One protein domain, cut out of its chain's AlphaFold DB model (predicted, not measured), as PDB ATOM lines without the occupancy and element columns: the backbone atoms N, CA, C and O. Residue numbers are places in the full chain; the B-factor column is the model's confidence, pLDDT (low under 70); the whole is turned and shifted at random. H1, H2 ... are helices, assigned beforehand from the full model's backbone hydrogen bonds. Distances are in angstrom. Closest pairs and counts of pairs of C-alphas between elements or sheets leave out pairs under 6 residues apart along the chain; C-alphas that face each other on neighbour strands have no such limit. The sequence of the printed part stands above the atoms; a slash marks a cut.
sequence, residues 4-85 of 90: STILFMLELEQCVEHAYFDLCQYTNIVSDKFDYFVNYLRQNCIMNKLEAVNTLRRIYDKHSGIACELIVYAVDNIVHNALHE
ATOM      1  N   SER A   4      84.604 110.543 116.539       95.88
ATOM      2  CA  SER A   4      83.936 109.317 116.083       95.88
ATOM      3  C   SER A   4      84.902 108.172 115.770       95.88
ATOM      4  O   SER A   4      84.581 107.017 116.016       95.88
ATOM      5  N   THR A   5      86.099 108.472 115.260       96.88
ATOM      6  CA  THR A   5      87.135 107.460 115.014       96.88
ATOM      7  C   THR A   5      87.705 106.922 116.322       96.88
ATOM      8  O   THR A   5      87.968 105.732 116.417       96.88
ATOM      9  N   ILE A   6      87.886 107.788 117.324       96.06
ATOM     10  CA  ILE A   6      88.382 107.381 118.645       96.06
ATOM     11  C   ILE A   6      87.343 106.495 119.339       96.06
ATOM     12  O   ILE A   6      87.698 105.435 119.839       96.06
ATOM     13  N   LEU A   7      86.064 106.887 119.306       96.44
ATOM     14  CA  LEU A   7      84.976 106.088 119.872       96.44
ATOM     15  C   LEU A   7      84.906 104.695 119.232       96.44
ATOM     16  O   LEU A   7      84.910 103.703 119.948       96.44
ATOM     17  N   PHE A   8      84.941 104.624 117.899       96.75
ATOM     18  CA  PHE A   8      84.940 103.348 117.183       96.75
ATOM     19  C   PHE A   8      86.127 102.450 117.567       96.75
ATOM     20  O   PHE A   8      85.969 101.242 117.705       96.75
ATOM     21  N   MET A   9      87.323 103.020 117.748       97.25
ATOM     22  CA  MET A   9      88.492 102.243 118.173       97.25
ATOM     23  C   MET A   9      88.334 101.675 119.586       97.25
ATOM     24  O   MET A   9      88.711 100.530 119.800       97.25
ATOM     25  N   LEU A  10      87.746 102.436 120.513       96.62
ATOM     26  CA  LEU A  10      87.471 101.967 121.875       96.62
ATOM     27  C   LEU A  10      86.407 100.860 121.895       96.62
ATOM     28  O   LEU A  10      86.560  99.874 122.609       96.62
ATOM     29  N   GLU A  11      85.349 100.990 121.090       97.69
ATOM     30  CA  GLU A  11      84.331  99.941 120.936       97.69
ATOM     31  C   GLU A  11      84.943  98.660 120.354       97.69
ATOM     32  O   GLU A  11      84.681  97.563 120.848       97.69
ATOM     33  N   LEU A  12      85.804  98.791 119.340       97.69
ATOM     34  CA  LEU A  12      86.509  97.657 118.750       97.69
ATOM     35  C   LEU A  12      87.440  96.976 119.760       97.69
ATOM     36  O   LEU A  12      87.449  95.750 119.836       97.69
ATOM     37  N   GLU A  13      88.204  97.754 120.526       97.75
ATOM     38  CA  GLU A  13      89.078  97.246 121.588       97.75
ATOM     39  C   GLU A  13      88.277  96.431 122.608       97.75
ATOM     40  O   GLU A  13      88.621  95.280 122.877       97.75
ATOM     41  N   GLN A  14      87.146  96.966 123.073       97.44
ATOM     42  CA  GLN A  14      86.254  96.252 123.983       97.44
ATOM     43  C   GLN A  14      85.699  94.972 123.356       97.44
ATOM     44  O   GLN A  14      85.709  93.930 124.009       97.44
ATOM     45  N   CYS A  15      85.239  94.999 122.103       97.81
ATOM     46  CA  CYS A  15      84.749  93.793 121.430       97.81
ATOM     47  C   CYS A  15      85.824  92.702 121.337       97.81
ATOM     48  O   CYS A  15      85.522  91.528 121.557       97.81
ATOM     49  N   VAL A  16      87.068  93.077 121.026       97.69
ATOM     50  CA  VAL A  16      88.196  92.136 120.952       97.69
ATOM     51  C   VAL A  16      88.519  91.566 122.330       97.69
ATOM     52  O   VAL A  16      88.699  90.356 122.450       97.69
ATOM     53  N   GLU A  17      88.552  92.405 123.366       98.06
ATOM     54  CA  GLU A  17      88.817  91.968 124.738       98.06
ATOM     55  C   GLU A  17      87.756  90.976 125.233       98.06
ATOM     56  O   GLU A  17      88.104  89.919 125.758       98.06
ATOM     57  N   HIS A  18      86.472  91.257 124.988       97.62
ATOM     58  CA  HIS A  18      85.381  90.354 125.365       97.62
ATOM     59  C   HIS A  18      85.461  89.019 124.615       97.62
ATOM     60  O   HIS A  18      85.401  87.963 125.241       97.62
ATOM     61  N   ALA A  19      85.667  89.044 123.294       97.75
ATOM     62  CA  ALA A  19      85.791  87.817 122.506       97.75
ATOM     63  C   ALA A  19      87.001  86.971 122.936       97.75
ATOM     64  O   ALA A  19      86.921  85.742 122.989       97.75
ATOM     65  N   TYR A  20      88.122  87.621 123.259       97.94
ATOM     66  CA  TYR A  20      89.307  86.949 123.784       97.94
ATOM     67  C   TYR A  20      89.037  86.318 125.153       97.94
ATOM     68  O   TYR A  20      89.385  85.159 125.376       97.94
ATOM     69  N   PHE A  21      88.383  87.052 126.053       97.69
ATOM     70  CA  PHE A  21      88.032  86.556 127.377       97.69
ATOM     71  C   PHE A  21      87.114  85.330 127.305       97.69
ATOM     72  O   PHE A  21      87.415  84.311 127.933       97.69
ATOM     73  N   ASP A  22      86.061  85.385 126.486       97.12
ATOM     74  CA  ASP A  22      85.157  84.252 126.265       97.12
ATOM     75  C   ASP A  22      85.921  83.039 125.721       97.12
ATOM     76  O   ASP A  22      85.768  81.922 126.221       97.12
ATOM     77  N   LEU A  23      86.809  83.246 124.743       97.06
ATOM     78  CA  LEU A  23      87.637  82.176 124.192       97.06
ATOM     79  C   LEU A  23      88.538  81.535 125.258       97.06
ATOM     80  O   LEU A  23      88.647  80.306 125.308       97.06
ATOM     81  N   CYS A  24      89.162  82.339 126.123       97.44
ATOM     82  CA  CYS A  24      89.949  81.833 127.245       97.44
ATOM     83  C   CYS A  24      89.087  81.004 128.201       97.44
ATOM     84  O   CYS A  24      89.496  79.912 128.596       97.44
ATOM     85  N   GLN A  25      87.884  81.477 128.539       96.50
ATOM     86  CA  GLN A  25      86.966  80.733 129.398       96.50
ATOM     87  C   GLN A  25      86.572  79.388 128.785       96.50
ATOM     88  O   GLN A  25      86.686  78.359 129.451       96.50
ATOM     89  N   TYR A  26      86.160  79.372 127.516       95.56
ATOM     90  CA  TYR A  26      85.798  78.134 126.830       95.56
ATOM     91  C   TYR A  26      86.972  77.165 126.748       95.56
ATOM     92  O   TYR A  26      86.799  75.980 127.032       95.56
ATOM     93  N   THR A  27      88.167  77.663 126.427       96.31
ATOM     94  CA  THR A  27      89.383  76.840 126.368       96.31
ATOM     95  C   THR A  27      89.686  76.209 127.725       96.31
ATOM     96  O   THR A  27      89.963  75.014 127.785       96.31
ATOM     97  N   ASN A  28      89.561  76.962 128.820       97.00
ATOM     98  CA  ASN A  28      89.762  76.426 130.167       97.00
ATOM     99  C   ASN A  28      88.737  75.333 130.502       97.00
ATOM    100  O   ASN A  28      89.119  74.254 130.939       97.00
ATOM    101  N   ILE A  29      87.450  75.558 130.214       96.31
ATOM    102  CA  ILE A  29      86.394  74.562 130.471       96.31
ATOM    103  C   ILE A  29      86.614  73.286 129.644       96.31
ATOM    104  O   ILE A  29      86.364  72.178 130.127       96.31
ATOM    105  N   VAL A  30      87.051  73.430 128.388       97.06
ATOM    106  CA  VAL A  30      87.398  72.300 127.515       97.06
ATOM    107  C   VAL A  30      88.560  71.511 128.113       97.06
ATOM    108  O   VAL A  30      88.436  70.292 128.245       97.06
ATOM    109  N   SER A  31      89.641  72.187 128.512       97.19
ATOM    110  CA  SER A  31      90.810  71.561 129.143       97.19
ATOM    111  C   SER A  31      90.436  70.825 130.429       97.19
ATOM    112  O   SER A  31      90.734  69.641 130.556       97.19
ATOM    113  N   ASP A  32      89.679  71.462 131.327       97.25
ATOM    114  CA  ASP A  32      89.246  70.853 132.590       97.25
ATOM    115  C   ASP A  32      88.422  69.577 132.361       97.25
ATOM    116  O   ASP A  32      88.606  68.558 133.034       97.25
ATOM    117  N   LYS A  33      87.501  69.599 131.387       97.31
ATOM    118  CA  LYS A  33      86.688  68.423 131.034       97.31
ATOM    119  C   LYS A  33      87.515  67.328 130.371       97.31
ATOM    120  O   LYS A  33      87.268  66.148 130.623       97.31
ATOM    121  N   PHE A  34      88.467  67.703 129.522       98.00
ATOM    122  CA  PHE A  34      89.386  66.760 128.899       98.00
ATOM    123  C   PHE A  34      90.208  66.031 129.969       98.00
ATOM    124  O   PHE A  34      90.198  64.797 130.019       98.00
ATOM    125  N   ASP A  35      90.827  66.782 130.879       97.50
ATOM    126  CA  ASP A  35      91.628  66.240 131.977       97.50
ATOM    127  C   ASP A  35      90.788  65.393 132.930       97.50
ATOM    128  O   ASP A  35      91.225  64.322 133.357       97.50
ATOM    129  N   TYR A  36      89.552  65.813 133.218       97.69
ATOM    130  CA  TYR A  36      88.599  65.006 133.976       97.69
ATOM    131  C   TYR A  36      88.407  63.622 133.345       97.69
ATOM    132  O   TYR A  36      88.524  62.611 134.039       97.69
ATOM    133  N   PHE A  37      88.154  63.549 132.035       97.94
ATOM    134  CA  PHE A  37      87.955  62.270 131.356       97.94
ATOM    135  C   PHE A  37      89.218  61.404 131.344       97.94
ATOM    136  O   PHE A  37      89.137  60.205 131.626       97.94
ATOM    137  N   VAL A  38      90.381  61.999 131.066       97.38
ATOM    138  CA  VAL A  38      91.672  61.294 131.092       97.38
ATOM    139  C   VAL A  38      91.941  60.712 132.479       97.38
ATOM    140  O   VAL A  38      92.246  59.523 132.616       97.38
ATOM    141  N   ASN A  39      91.791  61.530 133.522       96.69
ATOM    142  CA  ASN A  39      92.027  61.115 134.899       96.69
ATOM    143  C   ASN A  39      91.015  60.068 135.358       96.69
ATOM    144  O   ASN A  39      91.410  59.106 136.012       96.69
ATOM    145  N   TYR A  40      89.746  60.192 134.964       97.38
ATOM    146  CA  TYR A  40      88.728  59.194 135.274       97.38
ATOM    147  C   TYR A  40      89.110  57.819 134.718       97.38
ATOM    148  O   TYR A  40      89.073  56.827 135.444       97.38
ATOM    149  N   LEU A  41      89.516  57.743 133.445       97.19
ATOM    150  CA  LEU A  41      89.935  56.479 132.832       97.19
ATOM    151  C   LEU A  41      91.151  55.870 133.540       97.19
ATOM    152  O   LEU A  41      91.145  54.675 133.845       97.19
ATOM    153  N   ARG A  42      92.160  56.695 133.847       95.38
ATOM    154  CA  ARG A  42      93.379  56.267 134.550       95.38
ATOM    155  C   ARG A  42      93.086  55.757 135.960       95.38
ATOM    156  O   ARG A  42      93.562  54.691 136.330       95.38
ATOM    157  N   GLN A  43      92.282  56.486 136.734       95.56
ATOM    158  CA  GLN A  43      91.923  56.116 138.108       95.56
ATOM    159  C   GLN A  43      91.095  54.830 138.176       95.56
ATOM    160  O   GLN A  43      91.195  54.089 139.148       95.56
ATOM    161  N   ASN A  44      90.310  54.546 137.133       95.38
ATOM    162  CA  ASN A  44      89.559  53.298 137.007       95.38
ATOM    163  C   ASN A  44      90.374  52.175 136.339       95.38
ATOM    164  O   ASN A  44      89.810  51.130 136.025       95.38
ATOM    165  N   CYS A  45      91.681  52.371 136.123       92.62
ATOM    166  CA  CYS A  45      92.592  51.388 135.532       92.62
ATOM    167  C   CYS A  45      92.081  50.804 134.204       92.62
ATOM    168  O   CYS A  45      92.304  49.629 133.906       92.62
ATOM    169  N   ILE A  46      91.380  51.613 133.401       93.75
ATOM    170  CA  ILE A  46      90.893  51.178 132.095       93.75
ATOM    171  C   ILE A  46      92.100  51.065 131.168       93.75
ATOM    172  O   ILE A  46      92.773  52.058 130.924       93.75
ATOM    173  N   MET A  47      92.364  49.866 130.641       88.44
ATOM    174  CA  MET A  47      93.536  49.596 129.790       88.44
ATOM    175  C   MET A  47      93.177  49.352 128.318       88.44
ATOM    176  O   MET A  47      94.057  49.257 127.462       88.44
ATOM    177  N   ASN A  48      91.888  49.218 128.006       93.38
ATOM    178  CA  ASN A  48      91.404  48.859 126.679       93.38
ATOM    179  C   ASN A  48      90.687  50.040 126.008       93.38
ATOM    180  O   ASN A  48      89.810  50.661 126.602       93.38
ATOM    181  N   LYS A  49      91.001  50.305 124.732       94.44
ATOM    182  CA  LYS A  49      90.392  51.400 123.957       94.44
ATOM    183  C   LYS A  49      88.862  51.306 123.867       94.44
ATOM    184  O   LYS A  49      88.181  52.312 124.049       94.44
ATOM    185  N   LEU A  50      88.313  50.125 123.577       95.81
ATOM    186  CA  LEU A  50      86.865  49.924 123.462       95.81
ATOM    187  C   LEU A  50      86.171  50.142 124.810       95.81
ATOM    188  O   LEU A  50      85.128  50.792 124.873       95.81
ATOM    189  N   GLU A  51      86.759  49.620 125.884       96.31
ATOM    190  CA  GLU A  51      86.258  49.830 127.241       96.31
ATOM    191  C   GLU A  51      86.304  51.312 127.627       96.31
ATOM    192  O   GLU A  51      85.312  51.840 128.119       96.31
ATOM    193  N   ALA A  52      87.396  52.009 127.305       96.94
ATOM    194  CA  ALA A  52      87.537  53.438 127.550       96.94
ATOM    195  C   ALA A  52      86.449  54.248 126.837       96.94
ATOM    196  O   ALA A  52      85.748  55.026 127.481       96.94
ATOM    197  N   VAL A  53      86.221  54.006 125.540       96.94
ATOM    198  CA  VAL A  53      85.144  54.672 124.784       96.94
ATOM    199  C   VAL A  53      83.772  54.389 125.399       96.94
ATOM    200  O   VAL A  53      82.955  55.300 125.541       96.94
ATOM    201  N   ASN A  54      83.498  53.140 125.784       97.00
ATOM    202  CA  ASN A  54      82.217  52.773 126.388       97.00
ATOM    203  C   ASN A  54      82.014  53.421 127.762       97.00
ATOM    204  O   ASN A  54      80.910  53.875 128.061       97.00
ATOM    205  N   THR A  55      83.065  53.496 128.575       97.44
ATOM    206  CA  THR A  55      83.054  54.186 129.867       97.44
ATOM    207  C   THR A  55      82.806  55.678 129.678       97.44
ATOM    208  O   THR A  55      81.873  56.210 130.275       97.44
ATOM    209  N   LEU A  56      83.533  56.335 128.769       97.56
ATOM    210  CA  LEU A  56      83.324  57.748 128.445       97.56
ATOM    211  C   LEU A  56      81.880  58.029 128.009       97.56
ATOM    212  O   LEU A  56      81.249  58.943 128.534       97.56
ATOM    213  N   ARG A  57      81.309  57.183 127.138       96.00
ATOM    214  CA  ARG A  57      79.903  57.272 126.693       96.00
ATOM    215  C   ARG A  57      78.873  57.087 127.811       96.00
ATOM    216  O   ARG A  57      77.718  57.471 127.628       96.00
ATOM    217  N   ARG A  58      79.245  56.474 128.933       96.31
ATOM    218  CA  ARG A  58      78.359  56.299 130.093       96.31
ATOM    219  C   ARG A  58      78.413  57.482 131.049       96.31
ATOM    220  O   ARG A  58      77.385  57.800 131.634       96.31
ATOM    221  N   ILE A  59      79.583  58.096 131.211       96.00
ATOM    222  CA  ILE A  59      79.817  59.100 132.258       96.00
ATOM    223  C   ILE A  59      79.679  60.544 131.779       96.00
ATOM    224  O   ILE A  59      79.522  61.430 132.614       96.00
ATOM    225  N   TYR A  60      79.778  60.807 130.471       96.56
ATOM    226  CA  TYR A  60      79.693  62.183 129.989       96.56
ATOM    227  C   TYR A  60      78.310  62.781 130.261       96.56
ATOM    228  O   TYR A  60      77.274  62.127 130.106       96.56
ATOM    229  N   ASP A  61      78.300  64.056 130.638       95.94
ATOM    230  CA  ASP A  61      77.072  64.818 130.788       95.94
ATOM    231  C   ASP A  61      76.500  65.172 129.409       95.94
ATOM    232  O   ASP A  61      77.064  65.981 128.674       95.94
ATOM    233  N   LYS A  62      75.348  64.580 129.083       94.69
ATOM    234  CA  LYS A  62      74.639  64.782 127.810       94.69
ATOM    235  C   LYS A  62      74.050  66.183 127.661       94.69
ATOM    236  O   LYS A  62      73.706  66.576 126.548       94.69
ATOM    237  N   HIS A  63      73.907  66.918 128.761       96.06
ATOM    238  CA  HIS A  63      73.437  68.300 128.751       96.06
ATOM    239  C   HIS A  63      74.587  69.297 128.565       96.06
ATOM    240  O   HIS A  63      74.350  70.460 128.240       96.06
ATOM    241  N   SER A  64      75.836  68.849 128.708       95.31
ATOM    242  CA  SER A  64      77.015  69.675 128.481       95.31
ATOM    243  C   SER A  64      77.440  69.597 127.015       95.31
ATOM    244  O   SER A  64      78.047  68.618 126.591       95.31
ATOM    245  N   GLY A  65      77.183  70.666 126.250       95.69
ATOM    246  CA  GLY A  65      77.588  70.760 124.839       95.69
ATOM    247  C   GLY A  65      79.078  70.468 124.627       95.69
ATOM    248  O   GLY A  65      79.429  69.635 123.799       95.69
ATOM    249  N   ILE A  66      79.942  71.043 125.470       95.31
ATOM    250  CA  ILE A  66      81.393  70.797 125.440       95.31
ATOM    251  C   ILE A  66      81.727  69.323 125.698       95.31
ATOM    252  O   ILE A  66      82.570  68.753 125.011       95.31
ATOM    253  N   ALA A  67      81.075  68.679 126.674       96.69
ATOM    254  CA  ALA A  67      81.324  67.263 126.937       96.69
ATOM    255  C   ALA A  67      80.902  66.402 125.740       96.69
ATOM    256  O   ALA A  67      81.650  65.516 125.336       96.69
ATOM    257  N   CYS A  68      79.745  66.689 125.137       97.00
ATOM    258  CA  CYS A  68      79.290  66.021 123.921       97.00
ATOM    259  C   CYS A  68      80.299  66.179 122.774       97.00
ATOM    260  O   CYS A  68      80.666  65.183 122.152       97.00
ATOM    261  N   GLU A  69      80.784  67.396 122.521       96.62
ATOM    262  CA  GLU A  69      81.785  67.654 121.479       96.62
ATOM    263  C   GLU A  69      83.101  66.922 121.743       96.62
ATOM    264  O   GLU A  69      83.646  66.302 120.830       96.62
ATOM    265  N   LEU A  70      83.573  66.896 122.992       97.19
ATOM    266  CA  LEU A  70      84.756  66.126 123.376       97.19
ATOM    267  C   LEU A  70      84.584  64.626 123.095       97.19
ATOM    268  O   LEU A  70      85.494  63.995 122.557       97.19
ATOM    269  N   ILE A  71      83.417  64.048 123.397       96.94
ATOM    270  CA  ILE A  71      83.137  62.632 123.108       96.94
ATOM    271  C   ILE A  71      83.028  62.353 121.601       96.94
ATOM    272  O   ILE A  71      83.367  61.253 121.162       96.94
ATOM    273  N   VAL A  72      82.559  63.308 120.798       96.19
ATOM    274  CA  VAL A  72      82.427  63.125 119.344       96.19
ATOM    275  C   VAL A  72      83.767  63.305 118.634       96.19
ATOM    276  O   VAL A  72      84.124  62.473 117.801       96.19
ATOM    277  N   TYR A  73      84.510  64.362 118.961       96.62
ATOM    278  CA  TYR A  73      85.667  64.800 118.176       96.62
ATOM    279  C   TYR A  73      87.019  64.502 118.826       96.62
ATOM    280  O   TYR A  73      88.010  64.362 118.115       96.62
ATOM    281  N   ALA A  74      87.084  64.385 120.154       97.00
ATOM    282  CA  ALA A  74      88.345  64.250 120.888       97.00
ATOM    283  C   ALA A  74      88.495  62.910 121.625       97.00
ATOM    284  O   ALA A  74      89.496  62.706 122.309       97.00
ATOM    285  N   VAL A  75      87.546  61.976 121.479       97.19
ATOM    286  CA  VAL A  75      87.555  60.696 122.212       97.19
ATOM    287  C   VAL A  75      88.836  59.898 121.989       97.19
ATOM    288  O   VAL A  75      89.378  59.345 122.941       97.19
ATOM    289  N   ASP A  76      89.369  59.882 120.768       96.19
ATOM    290  CA  ASP A  76      90.620  59.184 120.475       96.19
ATOM    291  C   ASP A  76      91.815  59.820 121.198       96.19
ATOM    292  O   ASP A  76      92.655  59.088 121.717       96.19
ATOM    293  N   ASN A  77      91.855  61.152 121.310       96.94
ATOM    294  CA  ASN A  77      92.905  61.874 122.035       96.94
ATOM    295  C   ASN A  77      92.802  61.640 123.546       96.94
ATOM    296  O   ASN A  77      93.807  61.362 124.194       96.94
ATOM    297  N   ILE A  78      91.586  61.686 124.103       97.19
ATOM    298  CA  ILE A  78      91.332  61.387 125.521       97.19
ATOM    299  C   ILE A  78      91.815  59.973 125.847       97.19
ATOM    300  O   ILE A  78      92.544  59.762 126.815       97.19
ATOM    301  N   VAL A  79      91.426  58.992 125.028       96.88
ATOM    302  CA  VAL A  79      91.819  57.595 125.231       96.88
ATOM    303  C   VAL A  79      93.323  57.421 125.047       96.88
ATOM    304  O   VAL A  79      93.948  56.722 125.839       96.88
ATOM    305  N   HIS A  80      93.923  58.069 124.048       95.19
ATOM    306  CA  HIS A  80      95.364  58.013 123.842       95.19
ATOM    307  C   HIS A  80      96.129  58.543 125.060       95.19
ATOM    308  O   HIS A  80      96.993  57.841 125.587       95.19
ATOM    309  N   ASN A  81      95.756  59.721 125.565       95.25
ATOM    310  CA  ASN A  81      96.399  60.310 126.739       95.25
ATOM    311  C   ASN A  81      96.186  59.449 127.981       95.25
ATOM    312  O   ASN A  81      97.134  59.186 128.718       95.25
ATOM    313  N   ALA A  82      94.979  58.921 128.186       94.94
ATOM    314  CA  ALA A  82      94.708  58.032 129.309       94.94
ATOM    315  C   ALA A  82      95.575  56.762 129.294       94.94
ATOM    316  O   ALA A  82      96.091  56.379 130.344       94.94
ATOM    317  N   LEU A  83      95.746  56.129 128.128       92.88
ATOM    318  CA  LEU A  83      96.366  54.804 128.007       92.88
ATOM    319  C   LEU A  83      97.877  54.821 127.740       92.88
ATOM    320  O   LEU A  83      98.557  53.844 128.061       92.88
ATOM    321  N   HIS A  84      98.400  55.873 127.110       86.75
ATOM    322  CA  HIS A  84      99.749  55.856 126.532       86.75
ATOM    323  C   HIS A  84     100.651  56.992 127.007       86.75
ATOM    324  O   HIS A  84     101.863  56.788 127.098       86.75
ATOM    325  N   GLU A  85     100.104  58.153 127.368       82.56
ATOM    326  CA  GLU A  85     100.919  59.190 127.996       82.56
ATOM    327  C   GLU A  85     101.179  58.840 129.465       82.56
ATOM    328  O   GLU A  85     100.261  58.774 130.287       82.56
TER     329      GLU A  85
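AT A GLANCE: This is residues 4 to 85 of the 90 residues of an uncharacterized protein of Trachymyrmex cornetzi (UniProt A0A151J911). One long helix, H1, has a small compact head at its far end, where three short helices, H2, H3 and H4, pack on one side of its last part, each crossing it at a steep tilt, while residues 4 to 25 of H1 stick out as a free arm. The arm makes most of the length. The printed part has 82 residues with four named helices, in the order H1, H2, H3, H4, and no named strand; the class is all helix. The whole is extended, with a radius of gyration of the C-alphas of 18.2 A and spans of 62 by 26 by 17 A.

IN THESE COORDINATES: H1 covers residues 4 to 43, from C-alpha 4 at (83.936, 109.317, 116.083) to C-alpha 43 at (91.923, 56.116, 138.108), 58.1 A. H2 is residues 49 to 59, 15.5 A long. H3 is residues 65 to 73, 12.0 A long. H4 is residues 75 to 84, 13.8 A long, ending at C-alpha 84 at (99.749, 55.856, 126.532).

HOW THE PARTS SIT: H1 is the hub and touches the three other helices, each with a part of its length alone. Its residues 30 to 34 touch H3 at a steep tilt of 64 degrees, the closest C-alphas, of Val 30 and Ile 66, being 6.5 A apart. Its residues 34 to 42 touch H4 at a steep tilt of 52 degrees, the closest C-alphas, of Val 38 and Ala 82, being 4.8 A apart. Its residues 37 to 41 only just touch H2, with 3 pairs of C-alphas within 8 A, the closest being Leu 41 and Ala 52 at 6.5 A. H2 touches H4 at a steep tilt of 59 degrees, the closest C-alphas, of Ala 52 and Val 79, being 6.4 A apart. H2 and H3 are close but not clearly touching, C-alphas 57 and 71 being 7.2 A apart. H3 and H4 meet only through their link. In H1, H2, H3 and H4 every O i to N i+4 pair is within hydrogen-bond range.

THE WHOLE: The C-alphas farthest apart, of Ser 4 and Met 47, are 62.0 A apart. Without residues 4 to 25, which stand free, the body spans 29 by 20 by 18 A. The printed part has no cut, the three links are tight, and no printed residue is under 70 in pLDDT.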